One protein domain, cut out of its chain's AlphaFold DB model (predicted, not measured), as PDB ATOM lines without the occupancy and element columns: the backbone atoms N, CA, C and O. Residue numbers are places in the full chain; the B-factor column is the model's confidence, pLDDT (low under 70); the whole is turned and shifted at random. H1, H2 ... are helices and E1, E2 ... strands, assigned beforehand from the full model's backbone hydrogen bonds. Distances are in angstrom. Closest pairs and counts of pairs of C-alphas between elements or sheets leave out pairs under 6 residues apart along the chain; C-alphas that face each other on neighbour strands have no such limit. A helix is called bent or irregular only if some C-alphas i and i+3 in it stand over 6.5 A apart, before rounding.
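What this domain is: This is residues 96 to 227 of the 239 residues of the protein "Hypothetical protein" of Timema poppense (UniProt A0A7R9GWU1). A narrow sheet, made of the long hairpin E3 and E4 with short E5 beside E3, lies towards one end of the model, and helices H3 and H4 lie side by side between it and a small hairpin, E1 and E2, at the far end. Short H5 lies near the middle, between H3 and the sheet; H1 lies off to one side, touching no other helix, and residues 170 to 175, in the loop of the long hairpin, stick out. The printed part has 132 residues with five named helices and five named strands, in the order H1, H2, E1, E2, H3, E3, E4, H4, H5, E5; the class is mixed, helices and strands. The larger sheet runs E4, E3, E5 and is mixed, and E1 and E2 make an antiparallel sheet. The whole is only just loose, close to compact, with a radius of gyration of the C-alphas of 17.1 A and spans of 52 by 44 by 32 A.

How they stand to each other: H1, residues 96 to 108, and H2, residues 112 to 117, are close but not clearly touching, the closest C-alphas being those of Ser 106 and Ser 112 at 7.0 A, and they are about perpendicular at 88 degrees. E1, residues 127 to 129, and E2, residues 132 to 134, form an antiparallel hairpin, with N 129 and O 132 at 2.8 A. H3, residues 138 to 149, touches H4, residues 192 to 202, at a shallow tilt of 26 degrees, opposite ways; the closest C-alphas, of Thr 138 and Thr 201, are 5.0 A apart. E3, residues 158 to 167, and E4, residues 180 to 188, form an antiparallel hairpin, with N 163 and O 183 at 2.7 A. H5, residues 211 to 214, only just touches H3, with residues 148 to 149 of H3 alone and 3 pairs of C-alphas within 8 A, the closest those of Leu 148 and Ser 214 at 5.5 A. H5 only grazes the larger sheet, with residues 211 to 212. E5, residues 223 to 226, is an edge strand parallel to E3, with N 162 and O 224 at 2.8 A. Every O i to N i+4 pair is within hydrogen-bond range in H1, H3 and H4; H2 has 0 of 2, and 1 of 3 O i to N i+3 pairs, and H5 is too short for an O i to N i+4 pair.

Where its parts are: H1 begins at C-alpha 96 (115.352, 169.333, 191.364) and is 18.9 A long. H2 is only just irregular, with C-alphas 114 and 117 6.7 A apart. H3 is 16.4 A long and H4 15.2 A. E3 is 26.1 A long and bends by 53 degrees at residue 164; E4 is 26.4 A long. E5 ends at C-alpha 226 (116.802, 190.204, 188.687).

The domain as a whole: The C-alphas of Leu 130 and Asp 178, the two farthest apart, are 53.3 A apart. The printed part has no cut, and the link from E3 to E4, 12 residues, is long. The mean pLDDT of the printed part is 78.1, with residues 105 to 125 and residue 227 under 70.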
ATOM      1  N   LEU A  96     114.168 168.659 191.918       84.00
ATOM      2  CA  LEU A  96     115.352 169.333 191.364       84.00
ATOM      3  C   LEU A  96     115.624 168.915 189.912       84.00
ATOM      4  O   LEU A  96     115.886 169.759 189.054       84.00
ATOM      5  N   TYR A  97     115.533 167.620 189.616       81.69
ATOM      6  CA  TYR A  97     115.677 167.102 188.259       81.69
ATOM      7  C   TYR A  97     114.588 167.646 187.328       81.69
ATOM      8  O   TYR A  97     114.887 168.090 186.220       81.69
ATOM      9  N   GLN A  98     113.338 167.691 187.792       82.88
ATOM     10  CA  GLN A  98     112.225 168.249 187.031       82.88
ATOM     11  C   GLN A  98     112.452 169.727 186.691       82.88
ATOM     12  O   GLN A  98     112.233 170.123 185.550       82.88
ATOM     13  N   MET A  99     112.973 170.533 187.622       82.81
ATOM     14  CA  MET A  99     113.355 171.925 187.345       82.81
ATOM     15  C   MET A  99     114.415 172.040 186.243       82.81
ATOM     16  O   MET A  99     114.340 172.939 185.404       82.81
ATOM     17  N   LEU A 100     115.401 171.139 186.225       82.62
ATOM     18  CA  LEU A 100     116.424 171.118 185.177       82.62
ATOM     19  C   LEU A 100     115.840 170.701 183.823       82.62
ATOM     20  O   LEU A 100     116.107 171.371 182.827       82.62
ATOM     21  N   LYS A 101     114.989 169.669 183.798       79.38
ATOM     22  CA  LYS A 101     114.297 169.209 182.586       79.38
ATOM     23  C   LYS A 101     113.365 170.283 182.020       79.38
ATOM     24  O   LYS A 101     113.345 170.525 180.817       79.38
ATOM     25  N   ASN A 102     112.631 170.983 182.882       78.38
ATOM     26  CA  ASN A 102     111.761 172.084 182.471       78.38
ATOM     27  C   ASN A 102     112.566 173.223 181.845       78.38
ATOM     28  O   ASN A 102     112.165 173.768 180.818       78.38
ATOM     29  N   LYS A 103     113.717 173.563 182.430       80.56
ATOM     30  CA  LYS A 103     114.624 174.572 181.882       80.56
ATOM     31  C   LYS A 103     115.176 174.174 180.520       80.56
ATOM     32  O   LYS A 103     115.219 175.011 179.627       80.56
ATOM     33  N   GLU A 104     115.594 172.923 180.371       72.88
ATOM     34  CA  GLU A 104     116.052 172.375 179.098       72.88
ATOM     35  C   GLU A 104     114.960 172.519 178.029       72.88
ATOM     36  O   GLU A 104     115.160 173.198 177.023       72.88
ATOM     37  N   ASN A 105     113.757 172.015 178.311       69.44
ATOM     38  CA  ASN A 105     112.611 172.117 177.406       69.44
ATOM     39  C   ASN A 105     112.234 173.572 177.077       69.44
ATOM     40  O   ASN A 105     111.810 173.864 175.962       69.44
ATOM     41  N   SER A 106     112.392 174.493 178.031       65.44
ATOM     42  CA  SER A 106     112.100 175.922 177.843       65.44
ATOM     43  C   SER A 106     113.174 176.644 177.031       65.44
ATOM     44  O   SER A 106     112.858 177.571 176.292       65.44
ATOM     45  N   ALA A 107     114.437 176.222 177.139       55.28
ATOM     46  CA  ALA A 107     115.522 176.741 176.312       55.28
ATOM     47  C   ALA A 107     115.320 176.346 174.839       55.28
ATOM     48  O   ALA A 107     115.482 177.190 173.956       55.28
ATOM     49  N   PHE A 108     114.885 175.104 174.593       41.88
ATOM     50  CA  PHE A 108     114.508 174.623 173.260       41.88
ATOM     51  C   PHE A 108     113.219 175.272 172.733       41.88
ATOM     52  O   PHE A 108     113.116 175.565 171.544       41.88
ATOM     53  N   ASN A 109     112.260 175.577 173.611       46.56
ATOM     54  CA  ASN A 109     111.040 176.311 173.277       46.56
ATOM     55  C   ASN A 109     111.181 177.813 173.545       46.56
ATOM     56  O   ASN A 109     110.339 178.416 174.197       46.56
ATOM     57  N   THR A 110     112.188 178.480 172.984       37.69
ATOM     58  CA  THR A 110     112.337 179.946 173.112       37.69
ATOM     59  C   THR A 110     111.131 180.735 172.555       37.69
ATOM     60  O   THR A 110     110.982 181.920 172.837       37.69
ATOM     61  N   ARG A 111     110.210 180.074 171.831       35.81
ATOM     62  CA  ARG A 111     108.886 180.603 171.446       35.81
ATOM     63  C   ARG A 111     107.831 180.581 172.566       35.81
ATOM     64  O   ARG A 111     106.850 181.307 172.461       35.81
ATOM     65  N   SER A 112     108.002 179.803 173.638       37.47
ATOM     66  CA  SER A 112     107.054 179.736 174.763       37.47
ATOM     67  C   SER A 112     107.269 180.834 175.808       37.47
ATOM     68  O   SER A 112     106.374 181.085 176.608       37.47
ATOM     69  N   VAL A 113     108.387 181.571 175.767       40.00
ATOM     70  CA  VAL A 113     108.592 182.776 176.603       40.00
ATOM     71  C   VAL A 113     107.589 183.893 176.245       40.00
ATOM     72  O   VAL A 113     107.355 184.801 177.038       40.00
ATOM     73  N   VAL A 114     106.896 183.769 175.105       37.97
ATOM     74  CA  VAL A 114     105.771 184.629 174.699       37.97
ATOM     75  C   VAL A 114     104.459 184.297 175.450       37.97
ATOM     76  O   VAL A 114     103.493 185.048 175.361       37.97
ATOM     77  N   LEU A 115     104.395 183.234 176.269       40.81
ATOM     78  CA  LEU A 115     103.185 182.901 177.053       40.81
ATOM     79  C   LEU A 115     102.931 183.813 178.265       40.81
ATOM     80  O   LEU A 115     101.873 183.719 178.888       40.81
ATOM     81  N   ASN A 116     103.831 184.751 178.573       42.84
ATOM     82  CA  ASN A 116     103.645 185.692 179.684       42.84
ATOM     83  C   ASN A 116     102.602 186.796 179.433       42.84
ATOM     84  O   ASN A 116     102.321 187.573 180.343       42.84
ATOM     85  N   ASN A 117     101.946 186.797 178.270       44.16
ATOM     86  CA  ASN A 117     100.729 187.573 178.029       44.16
ATOM     87  C   ASN A 117      99.449 186.744 178.217       44.16
ATOM     88  O   ASN A 117      98.420 187.072 177.629       44.16
ATOM     89  N   GLN A 118      99.441 185.708 179.069       49.69
ATOM     90  CA  GLN A 118      98.183 185.329 179.723       49.69
ATOM     91  C   GLN A 118      97.766 186.480 180.642       49.69
ATOM     92  O   GLN A 118      97.972 186.470 181.856       49.69
ATOM     93  N   THR A 119      97.215 187.524 180.027       52.91
ATOM     94  CA  THR A 119      96.534 188.610 180.701       52.91
ATOM     95  C   THR A 119      95.494 187.961 181.589       52.91
ATOM     96  O   THR A 119      94.551 187.342 181.097       52.91
ATOM     97  N   PHE A 120      95.677 188.061 182.904       61.03
ATOM     98  CA  PHE A 120      94.595 187.789 183.832       61.03
ATOM     99  C   PHE A 120      93.482 188.774 183.475       61.03
ATOM    100  O   PHE A 120      93.568 189.957 183.816       61.03
ATOM    101  N   THR A 121      92.495 188.324 182.697       57.53
ATOM    102  CA  THR A 121      91.446 189.201 182.187       57.53
ATOM    103  C   THR A 121      90.754 189.819 183.390       57.53
ATOM    104  O   THR A 121      90.202 189.139 184.260       57.53
ATOM    105  N   ARG A 122      90.867 191.145 183.514       56.84
ATOM    106  CA  ARG A 122      90.393 191.858 184.704       56.84
ATOM    107  C   ARG A 122      88.877 191.725 184.857       56.84
ATOM    108  O   ARG A 122      88.396 191.736 185.990       56.84
ATOM    109  N   VAL A 123      88.175 191.545 183.739       56.25
ATOM    110  CA  VAL A 123      86.730 191.341 183.657       56.25
ATOM    111  C   VAL A 123      86.433 189.846 183.742       56.25
ATOM    112  O   VAL A 123      86.587 189.123 182.765       56.25
ATOM    113  N   VAL A 124      86.021 189.390 184.922       63.44
ATOM    114  CA  VAL A 124      85.354 188.095 185.085       63.44
ATOM    115  C   VAL A 124      84.037 188.361 185.796       63.44
ATOM    116  O   VAL A 124      83.993 189.138 186.753       63.44
ATOM    117  N   HIS A 125      82.959 187.788 185.269       68.31
ATOM    118  CA  HIS A 125      81.637 187.896 185.870       68.31
ATOM    119  C   HIS A 125      81.621 187.165 187.221       68.31
ATOM    120  O   HIS A 125      82.278 186.131 187.345       68.31
ATOM    121  N   PRO A 126      80.900 187.680 188.231       78.31
ATOM    122  CA  PRO A 126      80.780 186.996 189.514       78.31
ATOM    123  C   PRO A 126      80.246 185.573 189.322       78.31
ATOM    124  O   PRO A 126      79.322 185.347 188.535       78.31
ATOM    125  N   GLU A 127      80.834 184.614 190.034       81.00
ATOM    126  CA  GLU A 127      80.429 183.212 189.941       81.00
ATOM    127  C   GLU A 127      79.136 183.007 190.735       81.00
ATOM    128  O   GLU A 127      79.005 183.450 191.876       81.00
ATOM    129  N   ARG A 128      78.145 182.335 190.144       82.50
ATOM    130  CA  ARG A 128      76.899 182.020 190.848       82.50
ATOM    131  C   ARG A 128      77.089 180.733 191.644       82.50
ATOM    132  O   ARG A 128      77.293 179.669 191.072       82.50
ATOM    133  N   THR A 129      77.001 180.841 192.961       82.38
ATOM    134  CA  THR A 129      77.106 179.730 193.911       82.38
ATOM    135  C   THR A 129      75.747 179.439 194.551       82.38
ATOM    136  O   THR A 129      74.801 180.220 194.411       82.38
ATOM    137  N   LEU A 130      75.650 178.336 195.301       87.25
ATOM    138  CA  LEU A 130      74.462 178.004 196.105       87.25
ATOM    139  C   LEU A 130      74.113 179.094 197.135       87.25
ATOM    140  O   LEU A 130      72.957 179.210 197.528       87.25
ATOM    141  N   HIS A 131      75.090 179.909 197.546       86.06
ATOM    142  CA  HIS A 131      74.928 180.974 198.540       86.06
ATOM    143  C   HIS A 131      74.762 182.373 197.923       86.06
ATOM    144  O   HIS A 131      74.701 183.358 198.655       86.06
ATOM    145  N   GLY A 132      74.678 182.481 196.592       88.06
ATOM    146  CA  GLY A 132      74.540 183.752 195.878       88.06
ATOM    147  C   GLY A 132      75.701 184.037 194.926       88.06
ATOM    148  O   GLY A 132      76.343 183.120 194.416       88.06
ATOM    149  N   LEU A 133      75.943 185.316 194.640       86.31
ATOM    150  CA  LEU A 133      77.026 185.754 193.757       86.31
ATOM    151  C   LEU A 133      78.346 185.847 194.533       86.31
ATOM    152  O   LEU A 133      78.446 186.607 195.495       86.31
ATOM    153  N   ASP A 134      79.354 185.096 194.097       81.06
ATOM    154  CA  ASP A 134      80.714 185.143 194.624       81.06
ATOM    155  C   ASP A 134      81.579 186.118 193.808       81.06
ATOM    156  O   ASP A 134      81.773 185.971 192.597       81.06
ATOM    157  N   PHE A 135      82.126 187.118 194.501       82.25
ATOM    158  CA  PHE A 135      83.034 188.131 193.958       82.25
ATOM    159  C   PHE A 135      84.507 187.871 194.321       82.25
ATOM    160  O   PHE A 135      85.381 188.655 193.947       82.25
ATOM    161  N   SER A 136      84.808 186.790 195.050       78.38
ATOM    162  CA  SER A 136      86.153 186.454 195.538       78.38
ATOM    163  C   SER A 136      87.144 186.157 194.409       78.38
ATOM    164  O   SER A 136      88.351 186.363 194.568       78.38
ATOM    165  N   ARG A 137      86.637 185.691 193.255       82.12
ATOM    166  CA  ARG A 137      87.426 185.256 192.087       82.12
ATOM    167  C   ARG A 137      88.447 184.171 192.433       82.12
ATOM    168  O   ARG A 137      89.494 184.057 191.792       82.12
ATOM    169  N   THR A 138      88.166 183.382 193.469       86.06
ATOM    170  CA  THR A 138      89.085 182.362 193.988       86.06
ATOM    171  C   THR A 138      89.431 181.332 192.912       86.06
ATOM    172  O   THR A 138      90.601 180.998 192.724       86.06
ATOM    173  N   ASN A 139      88.432 180.877 192.151       84.81
ATOM    174  CA  ASN A 139      88.616 179.885 191.093       84.81
ATOM    175  C   ASN A 139      89.405 180.426 189.896       84.81
ATOM    176  O   ASN A 139      90.215 179.694 189.325       84.81
ATOM    177  N   ASP A 140      89.232 181.698 189.536       84.62
ATOM    178  CA  ASP A 140      90.019 182.336 188.472       84.62
ATOM    179  C   ASP A 140      91.481 182.484 188.874       84.62
ATOM    180  O   ASP A 140      92.381 182.150 188.108       84.62
ATOM    181  N   ARG A 141      91.726 182.976 190.096       87.31
ATOM    182  CA  ARG A 141      93.077 183.135 190.650       87.31
ATOM    183  C   ARG A 141      93.795 181.795 190.707       87.31
ATOM    184  O   ARG A 141      94.954 181.709 190.312       87.31
ATOM    185  N   ARG A 142      93.085 180.746 191.133       88.38
ATOM    186  CA  ARG A 142      93.596 179.374 191.137       88.38
ATOM    187  C   ARG A 142      93.958 178.907 189.730       88.38
ATOM    188  O   ARG A 142      95.074 178.447 189.523       88.38
ATOM    189  N   ARG A 143      93.044 179.052 188.762       87.00
ATOM    190  CA  ARG A 143      93.284 178.665 187.360       87.00
ATOM    191  C   ARG A 143      94.481 179.402 186.761       87.00
ATOM    192  O   ARG A 143      95.320 178.768 186.136       87.00
ATOM    193  N   TYR A 144      94.588 180.705 187.012       86.62
ATOM    194  CA  TYR A 144      95.708 181.523 186.555       86.62
ATOM    195  C   TYR A 144      97.048 181.086 187.159       86.62
ATOM    196  O   TYR A 144      98.024 180.937 186.440       86.62
ATOM    197  N   ILE A 145      97.129 180.837 188.470       87.75
ATOM    198  CA  ILE A 145      98.395 180.366 189.052       87.75
ATOM    199  C   ILE A 145      98.749 178.962 188.569       87.75
ATOM    200  O   ILE A 145      99.913 178.704 188.272       87.75
ATOM    201  N   LYS A 146      97.765 178.070 188.432       88.06
ATOM    202  CA  LYS A 146      98.003 176.730 187.887       88.06
ATOM    203  C   LYS A 146      98.497 176.770 186.444       88.06
ATOM    204  O   LYS A 146      99.374 175.985 186.109       88.06
ATOM    205  N   SER A 147      98.031 177.709 185.617       85.19
ATOM    206  CA  SER A 147      98.572 177.856 184.260       85.19
ATOM    207  C   SER A 147     100.032 178.325 184.244       85.19
ATOM    208  O   SER A 147     100.762 177.969 183.323       85.19
ATOM    209  N   LEU A 148     100.484 179.060 185.269       83.25
ATOM    210  CA  LEU A 148     101.888 179.464 185.420       83.25
ATOM    211  C   LEU A 148     102.782 178.348 185.983       83.25
ATOM    212  O   LEU A 148     103.929 178.203 185.562       83.25
ATOM    213  N   LEU A 149     102.288 177.593 186.969       84.56
ATOM    214  CA  LEU A 149     103.061 176.560 187.670       84.56
ATOM    215  C   LEU A 149     103.038 175.198 186.954       84.56
ATOM    216  O   LEU A 149     103.992 174.427 187.081       84.56
ATOM    217  N   GLY A 150     101.985 174.918 186.186       83.19
ATOM    218  CA  GLY A 150     101.690 173.607 185.610       83.19
ATOM    219  C   GLY A 150     100.971 172.673 186.592       83.19
ATOM    220  O   GLY A 150     100.798 172.990 187.768       83.19
ATOM    221  N   ASP A 151     100.561 171.500 186.104       78.50
ATOM    222  CA  ASP A 151      99.743 170.547 186.875       78.50
ATOM    223  C   ASP A 151     100.505 169.854 188.013       78.50
ATOM    224  O   ASP A 151      99.910 169.443 189.006       78.50
ATOM    225  N   ASN A 152     101.826 169.723 187.877       82.88
ATOM    226  CA  ASN A 152     102.685 169.092 188.873       82.88
ATOM    227  C   ASN A 152     103.992 169.883 189.024       82.88
ATOM    228  O   ASN A 152     105.019 169.491 188.454       82.88
ATOM    229  N   PRO A 153     103.962 171.040 189.709       86.81
ATOM    230  CA  PRO A 153     105.133 171.885 189.850       86.81
ATOM    231  C   PRO A 153     106.189 171.234 190.758       86.81
ATOM    232  O   PRO A 153     105.849 170.552 191.724       86.81
ATOM    233  N   PRO A 154     107.483 171.480 190.499       86.25
ATOM    234  CA  PRO A 154     108.552 170.980 191.347       86.25
ATOM    235  C   PRO A 154     108.478 171.599 192.748       86.25
ATOM    236  O   PRO A 154     108.425 172.826 192.908       86.25
ATOM    237  N   VAL A 155     108.534 170.741 193.764       89.38
ATOM    238  CA  VAL A 155     108.454 171.118 195.175       89.38
ATOM    239  C   VAL A 155     109.832 171.559 195.658       89.38
ATOM    240  O   VAL A 155     110.738 170.746 195.852       89.38
ATOM    241  N   VAL A 156     109.999 172.863 195.893       87.69
ATOM    242  CA  VAL A 156     111.203 173.404 196.538       87.69
ATOM    243  C   VAL A 156     110.862 174.091 197.848       87.69
ATOM    244  O   VAL A 156     109.792 174.681 197.997       87.69
ATOM    245  N   GLN A 157     111.796 174.010 198.800       88.56
ATOM    246  CA  GLN A 157     111.600 174.572 200.135       88.56
ATOM    247  C   GLN A 157     112.113 176.003 200.286       88.56
ATOM    248  O   GLN A 157     111.762 176.706 201.233       88.56
ATOM    249  N   ARG A 158     113.001 176.421 199.381       89.12
ATOM    250  CA  ARG A 158     113.675 177.713 199.435       89.12
ATOM    251  C   ARG A 158     113.784 178.307 198.044       89.12
ATOM    252  O   ARG A 158     114.329 177.656 197.154       89.12
ATOM    253  N   LEU A 159     113.321 179.543 197.902       88.69
ATOM    254  CA  LEU A 159     113.456 180.373 196.711       88.69
ATOM    255  C   LEU A 159     114.096 181.695 197.128       88.69
ATOM    256  O   LEU A 159     113.586 182.393 197.999       88.69
ATOM    257  N   GLU A 160     115.220 182.026 196.520       89.06
ATOM    258  CA  GLU A 160     115.981 183.234 196.791       89.06
ATOM    259  C   GLU A 160     115.939 184.135 195.562       89.06
ATOM    260  O   GLU A 160     116.180 183.698 194.437       89.06
ATOM    261  N   ILE A 161     115.573 185.392 195.771       87.62
ATOM    262  CA  ILE A 161     115.399 186.389 194.724       87.62
ATOM    263  C   ILE A 161     116.351 187.527 195.047       87.62
ATOM    264  O   ILE A 161     116.148 188.271 196.002       87.62
ATOM    265  N   GLU A 162     117.394 187.663 194.247       87.31
ATOM    266  CA  GLU A 162     118.355 188.747 194.351       87.31
ATOM    267  C   GLU A 162     118.048 189.813 193.310       87.31
ATOM    268  O   GLU A 162     118.102 189.574 192.107       87.31
ATOM    269  N   VAL A 163     117.790 191.022 193.767       83.62
ATOM    270  CA  VAL A 163     117.741 192.225 192.947       83.62
ATOM    271  C   VAL A 163     119.104 192.884 193.056       83.62
ATOM    272  O   VAL A 163     119.532 193.216 194.159       83.62
ATOM    273  N   ARG A 164     119.809 193.063 191.937       84.19
ATOM    274  CA  ARG A 164     121.142 193.684 191.941       84.19
ATOM    275  C   ARG A 164     121.156 194.921 191.061       84.19
ATOM    276  O   ARG A 164     120.797 194.842 189.891       84.19
ATOM    277  N   ASN A 165     121.662 196.027 191.602       80.56
ATOM    278  CA  ASN A 165     121.898 197.274 190.868       80.56
ATOM    279  C   ASN A 165     120.662 197.830 190.133       80.56
ATOM    280  O   ASN A 165     120.802 198.474 189.092       80.56
ATOM    281  N   CYS A 166     119.460 197.609 190.665       77.75
ATOM    282  CA  CYS A 166     118.232 198.111 190.056       77.75
ATOM    283  C   CYS A 166     117.979 199.561 190.476       77.75
ATOM    284  O   CYS A 166     118.124 199.916 191.645       77.75
ATOM    285  N   ARG A 167     117.578 200.409 189.523       77.31
ATOM    286  CA  ARG A 167     117.131 201.772 189.830       77.31
ATOM    287  C   ARG A 167     115.786 201.724 190.551       77.31
ATOM    288  O   ARG A 167     114.932 200.895 190.234       77.31
ATOM    289  N   TRP A 168     115.581 202.637 191.495       76.50
ATOM    290  CA  TRP A 168     114.285 202.808 192.147       76.50
ATOM    291  C   TRP A 168     113.225 203.265 191.132       76.50
ATOM    292  O   TRP A 168     113.276 204.380 190.614       76.50
ATOM    293  N   GLN A 169     112.255 202.396 190.834       72.12
ATOM    294  CA  GLN A 169     111.189 202.699 189.868       72.12
ATOM    295  C   GLN A 169     109.974 203.385 190.510       72.12
ATOM    296  O   GLN A 169     109.224 204.086 189.834       72.12
ATOM    297  N   ALA A 170     109.789 203.262 191.827       73.81
ATOM    298  CA  ALA A 170     108.652 203.847 192.536       73.81
ATOM    299  C   ALA A 170     108.877 205.328 192.897       73.81
ATOM    300  O   ALA A 170     108.674 205.751 194.038       73.81
ATOM    301  N   LYS A 171     109.276 206.143 191.908       72.31
ATOM    302  CA  LYS A 171     109.531 207.591 192.067       72.31
ATOM    303  C   LYS A 171     108.324 208.358 192.630       72.31
ATOM    304  O   LYS A 171     108.486 209.430 193.204       72.31
ATOM    305  N   HIS A 172     107.119 207.804 192.474       76.12
ATOM    306  CA  HIS A 172     105.876 208.362 193.009       76.12
ATOM    307  C   HIS A 172     105.733 208.206 194.533       76.12
ATOM    308  O   HIS A 172     105.052 209.021 195.144       76.12
ATOM    309  N   LEU A 173     106.364 207.194 195.146       79.88
ATOM    310  CA  LEU A 173     106.299 206.962 196.595       79.88
ATOM    311  C   LEU A 173     107.309 207.820 197.351       79.88
ATOM    312  O   LEU A 173     106.999 208.355 198.410       79.88
ATOM    313  N   VAL A 174     108.518 207.951 196.804       77.31
ATOM    314  CA  VAL A 174     109.587 208.753 197.398       77.31
ATOM    315  C   VAL A 174     110.304 209.508 196.287       77.31
ATOM    316  O   VAL A 174     110.913 208.906 195.398       77.31
ATOM    317  N   ARG A 175     110.200 210.839 196.323       76.88
ATOM    318  CA  ARG A 175     110.857 211.732 195.361       76.88
ATOM    319  C   ARG A 175     112.332 211.902 195.737       76.88
ATOM    320  O   ARG A 175     112.663 211.950 196.916       76.88
ATOM    321  N   GLY A 176     113.206 212.015 194.737       72.44
ATOM    322  CA  GLY A 176     114.632 212.324 194.935       72.44
ATOM    323  C   GLY A 176     115.552 211.126 195.195       72.44
ATOM    324  O   GLY A 176     116.752 211.315 195.357       72.44
ATOM    325  N   ILE A 177     115.028 209.896 195.199       73.50
ATOM    326  CA  ILE A 177     115.861 208.690 195.272       73.50
ATOM    327  C   ILE A 177     116.317 208.312 193.859       73.50
ATOM    328  O   ILE A 177     115.565 207.702 193.101       73.50
ATOM    329  N   ASP A 178     117.563 208.655 193.533       73.94
ATOM    330  CA  ASP A 178     118.278 208.182 192.340       73.94
ATOM    331  C   ASP A 178     119.482 207.317 192.744       73.94
ATOM    332  O   ASP A 178     120.637 207.594 192.431       73.94
ATOM    333  N   MET A 179     119.212 206.278 193.536       77.00
ATOM    334  CA  MET A 179     120.226 205.305 193.942       77.00
ATOM    335  C   MET A 179     119.949 203.937 193.324       77.00
ATOM    336  O   MET A 179     118.800 203.530 193.122       77.00
ATOM    337  N   LYS A 180     121.032 203.209 193.044       80.81
ATOM    338  CA  LYS A 180     120.972 201.790 192.698       80.81
ATOM    339  C   LYS A 180     120.736 200.997 193.976       80.81
ATOM    340  O   LYS A 180     121.506 201.107 194.926       80.81
ATOM    341  N   LEU A 181     119.686 200.190 193.981       79.94
ATOM    342  CA  LEU A 181     119.322 199.337 195.099       79.94
ATOM    343  C   LEU A 181     119.674 197.892 194.776       79.94
ATOM    344  O   LEU A 181     119.449 197.399 193.665       79.94
ATOM    345  N   SER A 182     120.216 197.222 195.784       84.25
ATOM    346  CA  SER A 182     120.371 195.775 195.792       84.25
ATOM    347  C   SER A 182     119.626 195.228 196.999       84.25
ATOM    348  O   SER A 182     119.709 195.793 198.087       84.25
ATOM    349  N   SER A 183     118.859 194.165 196.801       84.12
ATOM    350  CA  SER A 183     118.051 193.546 197.848       84.12
ATOM    351  C   SER A 183     117.941 192.054 197.593       84.12
ATOM    352  O   SER A 183     117.900 191.627 196.442       84.12
ATOM    353  N   THR A 184     117.860 191.270 198.659       87.19
ATOM    354  CA  THR A 184     117.652 189.826 198.575       87.19
ATOM    355  C   THR A 184     116.394 189.466 199.342       87.19
ATOM    356  O   THR A 184     116.264 189.773 200.526       87.19
ATOM    357  N   VAL A 185     115.469 188.789 198.672       87.81
ATOM    358  CA  VAL A 185     114.247 188.248 199.261       87.81
ATOM    359  C   VAL A 185     114.374 186.735 199.295       87.81
ATOM    360  O   VAL A 185     114.548 186.101 198.260       87.81
ATOM    361  N   THR A 186     114.279 186.148 200.485       89.75
ATOM    362  CA  THR A 186     114.255 184.689 200.643       89.75
ATOM    363  C   THR A 186     112.865 184.245 201.055       89.75
ATOM    364  O   THR A 186     112.349 184.666 202.087       89.75
ATOM    365  N   LEU A 187     112.275 183.363 200.259       89.12
ATOM    366  CA  LEU A 187     111.033 182.672 200.559       89.12
ATOM    367  C   LEU A 187     111.369 181.263 201.039       89.12
ATOM    368  O   LEU A 187     112.084 180.526 200.358       89.12
ATOM    369  N   THR A 188     110.851 180.900 202.210       90.56
ATOM    370  CA  THR A 188     111.025 179.568 202.796       90.56
ATOM    371  C   THR A 188     109.661 178.998 203.150       90.56
ATOM    372  O   THR A 188     108.916 179.617 203.906       90.56
ATOM    373  N   ALA A 189     109.339 177.824 202.617       91.12
ATOM    374  CA  ALA A 189     108.107 177.098 202.915       91.12
ATOM    375  C   ALA A 189     108.327 175.595 202.700       91.12
ATOM    376  O   ALA A 189     109.230 175.228 201.959       91.12
ATOM    377  N   PRO A 190     107.525 174.693 203.287       90.31
ATOM    378  CA  PRO A 190     107.624 173.262 202.987       90.31
ATOM    379  C   PRO A 190     107.349 172.939 201.510       90.31
ATOM    380  O   PRO A 190     108.014 172.078 200.936       90.31
ATOM    381  N   ASN A 191     106.398 173.661 200.908       92.19
ATOM    382  CA  ASN A 191     106.039 173.581 199.497       92.19
ATOM    383  C   ASN A 191     105.766 174.998 198.960       92.19
ATOM    384  O   ASN A 191     104.730 175.600 199.250       92.19
ATOM    385  N   ILE A 192     106.730 175.565 198.228       92.06
ATOM    386  CA  ILE A 192     106.623 176.921 197.667       92.06
ATOM    387  C   ILE A 192     105.520 177.043 196.601       92.06
ATOM    388  O   ILE A 192     104.769 178.015 196.683       92.06
ATOM    389  N   PRO A 193     105.367 176.112 195.640       91.31
ATOM    390  CA  PRO A 193     104.219 176.106 194.731       91.31
ATOM    391  C   PRO A 193     102.861 176.221 195.438       91.31
ATOM    392  O   PRO A 193     102.083 177.121 195.114       91.31
ATOM    393  N   ASP A 194     102.616 175.398 196.461       93.69
ATOM    394  CA  ASP A 194     101.362 175.443 197.229       93.69
ATOM    395  C   ASP A 194     101.200 176.778 197.961       93.69
ATOM    396  O   ASP A 194     100.113 177.356 198.002       93.69
ATOM    397  N   MET A 195     102.289 177.308 198.529       94.62
ATOM    398  CA  MET A 195     102.283 178.625 199.166       94.62
ATOM    399  C   MET A 195     101.876 179.720 198.169       94.62
ATOM    400  O   MET A 195     101.063 180.578 198.511       94.62
ATOM    401  N   ILE A 196     102.399 179.689 196.940       93.06
ATOM    402  CA  ILE A 196     102.062 180.654 195.884       93.06
ATOM    403  C   ILE A 196     100.581 180.538 195.493       93.06
ATOM    404  O   ILE A 196      99.897 181.560 195.401       93.06
ATOM    405  N   GLU A 197     100.062 179.318 195.310       92.50
ATOM    406  CA  GLU A 197      98.638 179.084 195.022       92.50
ATOM    407  C   GLU A 197      97.739 179.613 196.152       92.50
ATOM    408  O   GLU A 197      96.761 180.327 195.900       92.50
ATOM    409  N   ASN A 198      98.102 179.343 197.405       93.62
ATOM    410  CA  ASN A 198      97.373 179.818 198.580       93.62
ATOM    411  C   ASN A 198      97.400 181.346 198.695       93.62
ATOM    412  O   ASN A 198      96.370 181.975 198.945       93.62
ATOM    413  N   MET A 199      98.552 181.979 198.460       93.06
ATOM    414  CA  MET A 199      98.651 183.438 198.468       93.06
ATOM    415  C   MET A 199      97.801 184.075 197.366       93.06
ATOM    416  O   MET A 199      97.173 185.107 197.595       93.06
ATOM    417  N   ALA A 200      97.749 183.481 196.175       90.12
ATOM    418  CA  ALA A 200      96.929 184.013 195.094       90.12
ATOM    419  C   ALA A 200      95.438 183.861 195.372       90.12
ATOM    420  O   ALA A 200      94.691 184.823 195.219       90.12
ATOM    421  N   THR A 201      95.001 182.683 195.815       89.88
ATOM    422  CA  THR A 201      93.584 182.407 196.096       89.88
ATOM    423  C   THR A 201      93.044 183.286 197.223       89.88
ATOM    424  O   THR A 201      91.990 183.898 197.061       89.88
ATOM    425  N   THR A 202      93.816 183.468 198.299       89.75
ATOM    426  CA  THR A 202      93.480 184.378 199.413       89.75
ATOM    427  C   THR A 202      93.597 185.866 199.060       89.75
ATOM    428  O   THR A 202      93.128 186.718 199.811       89.75
ATOM    429  N   GLY A 203      94.186 186.208 197.911       85.31
ATOM    430  CA  GLY A 203      94.370 187.592 197.463       85.31
ATOM    431  C   GLY A 203      95.586 188.307 198.060       85.31
ATOM    432  O   GLY A 203      95.759 189.499 197.807       85.31
ATOM    433  N   ALA A 204      96.440 187.601 198.805       89.38
ATOM    434  CA  ALA A 204      97.718 188.122 199.291       89.38
ATOM    435  C   ALA A 204      98.723 188.354 198.147       89.38
ATOM    436  O   ALA A 204      99.503 189.306 198.182       89.38
ATOM    437  N   LEU A 205      98.683 187.518 197.105       88.75
ATOM    438  CA  LEU A 205      99.418 187.730 195.862       88.75
ATOM    439  C   LEU A 205      98.512 188.431 194.847       88.75
ATOM    440  O   LEU A 205      97.516 187.869 194.388       88.75
ATOM    441  N   ARG A 206      98.871 189.663 194.478       83.25
ATOM    442  CA  ARG A 206      98.173 190.391 193.412       83.25
ATOM    443  C   ARG A 206      98.429 189.727 192.060       83.25
ATOM    444  O   ARG A 206      99.553 189.326 191.770       83.25
ATOM    445  N   THR A 207      97.383 189.645 191.244       80.81
ATOM    446  CA  THR A 207      97.459 189.216 189.845       80.81
ATOM    447  C   THR A 207      97.542 190.441 188.914       80.81
ATOM    448  O   THR A 207      96.902 191.457 189.206       80.81
ATOM    449  N   PRO A 208      98.299 190.381 187.800       81.44
ATOM    450  CA  PRO A 208      99.153 189.267 187.373       81.44
ATOM    451  C   PRO A 208     100.342 189.049 188.321       81.44
ATOM    452  O   PRO A 208     100.785 189.972 189.003       81.44
ATOM    453  N   ALA A 209     100.811 187.804 188.402       83.88
ATOM    454  CA  ALA A 209     101.876 187.437 189.324       83.88
ATOM    455  C   ALA A 209     103.205 188.113 188.924       83.88
ATOM    456  O   ALA A 209     103.462 188.307 187.734       83.88
ATOM    457  N   PRO A 210     104.085 188.439 189.889       82.25
ATOM    458  CA  PRO A 210     105.426 188.927 189.599       82.25
ATOM    459  C   PRO A 210     106.205 187.991 188.671       82.25
ATOM    460  O   PRO A 210     106.063 186.768 188.726       82.25
ATOM    461  N   HIS A 211     107.112 188.564 187.879       78.00
ATOM    462  CA  HIS A 211     107.842 187.829 186.847       78.00
ATOM    463  C   HIS A 211     108.583 186.588 187.382       78.00
ATOM    464  O   HIS A 211     108.530 185.520 186.770       78.00
ATOM    465  N   PHE A 212     109.197 186.677 188.563       79.31
ATOM    466  CA  PHE A 212     109.907 185.543 189.162       79.31
ATOM    467  C   PHE A 212     108.994 184.334 189.444       79.31
ATOM    468  O   PHE A 212     109.471 183.205 189.415       79.31
ATOM    469  N   ILE A 213     107.691 184.552 189.671       83.75
ATOM    470  CA  ILE A 213     106.700 183.479 189.841       83.75
ATOM    471  C   ILE A 213     106.357 182.863 188.486       83.75
ATOM    472  O   ILE A 213     106.394 181.646 188.352       83.75
ATOM    473  N   SER A 214     106.110 183.687 187.458       80.06
ATOM    474  CA  SER A 214     105.827 183.193 186.095       80.06
ATOM    475  C   SER A 214     106.956 182.323 185.520       80.06
ATOM    476  O   SER A 214     106.730 181.403 184.740       80.06
ATOM    477  N   GLN A 215     108.198 182.590 185.927       76.94
ATOM    478  CA  GLN A 215     109.381 181.878 185.452       76.94
ATOM    479  C   GLN A 215     109.878 180.788 186.405       76.94
ATOM    480  O   GLN A 215     110.847 180.101 186.080       76.94
ATOM    481  N   TYR A 216     109.231 180.605 187.557       81.81
ATOM    482  CA  TYR A 216     109.691 179.708 188.616       81.81
ATOM    483  C   TYR A 216     110.011 178.295 188.094       81.81
ATOM    484  O   TYR A 216     111.122 177.796 188.289       81.81
ATOM    485  N   CYS A 217     109.089 177.687 187.341       76.88
ATOM    486  CA  CYS A 217     109.263 176.340 186.788       76.88
ATOM    487  C   CYS A 217     110.276 176.271 185.633       76.88
ATOM    488  O   CYS A 217     110.785 175.191 185.343       76.88
ATOM    489  N   HIS A 218     110.581 177.399 184.990       76.50
ATOM    490  CA  HIS A 218     111.321 177.463 183.727       76.50
ATOM    491  C   HIS A 218     112.811 177.800 183.910       76.50
ATOM    492  O   HIS A 218     113.636 177.460 183.066       76.50
ATOM    493  N   LEU A 219     113.202 178.452 185.010       73.75
ATOM    494  CA  LEU A 219     114.591 178.900 185.208       73.75
ATOM    495  C   LEU A 219     115.560 177.774 185.588       73.75
ATOM    496  O   LEU A 219     116.779 177.923 185.426       73.75
ATOM    497  N   GLY A 220     115.039 176.664 186.119       73.31
ATOM    498  CA  GLY A 220     115.836 175.536 186.608       73.31
ATOM    499  C   GLY A 220     116.821 175.918 187.715       73.31
ATOM    500  O   GLY A 220     117.926 175.377 187.791       73.31
ATOM    501  N   LYS A 221     116.466 176.930 188.508       79.56
ATOM    502  CA  LYS A 221     117.239 177.473 189.626       79.56
ATOM    503  C   LYS A 221     116.265 177.931 190.696       79.56
ATOM    504  O   LYS A 221     115.187 178.416 190.371       79.56
ATOM    505  N   ASN A 222     116.684 177.846 191.948       81.25
ATOM    506  CA  ASN A 222     115.959 178.440 193.064       81.25
ATOM    507  C   ASN A 222     116.629 179.722 193.585       81.25
ATOM    508  O   ASN A 222     116.129 180.315 194.529       81.25
ATOM    509  N   LEU A 223     117.736 180.155 192.970       82.75
ATOM    510  CA  LEU A 223     118.278 181.507 193.093       82.75
ATOM    511  C   LEU A 223     118.018 182.270 191.789       82.75
ATOM    512  O   LEU A 223     118.603 181.952 190.745       82.75
ATOM    513  N   ILE A 224     117.143 183.267 191.858       79.44
ATOM    514  CA  ILE A 224     116.737 184.122 190.744       79.44
ATOM    515  C   ILE A 224     117.406 185.479 190.918       79.44
ATOM    516  O   ILE A 224     117.167 186.166 191.904       79.44
ATOM    517  N   THR A 225     118.220 185.890 189.947       76.31
ATOM    518  CA  THR A 225     118.826 187.225 189.951       76.31
ATOM    519  C   THR A 225     118.086 188.121 188.966       76.31
ATOM    520  O   THR A 225     118.153 187.897 187.757       76.31
ATOM    521  N   LEU A 226     117.406 189.141 189.478       74.81
ATOM    522  CA  LEU A 226     116.802 190.204 188.687       74.81
ATOM    523  C   LEU A 226     117.879 191.244 188.367       74.81
ATOM    524  O   LEU A 226     118.507 191.811 189.267       74.81
ATOM    525  N   ARG A 227     118.113 191.454 187.070       68.50
ATOM    526  CA  ARG A 227     119.020 192.480 186.548       68.50
ATOM    527  C   ARG A 227     118.203 193.651 186.004       68.50
ATOM    528  O   ARG A 227     117.082 193.421 185.548       68.50
TER     529      ARG A 227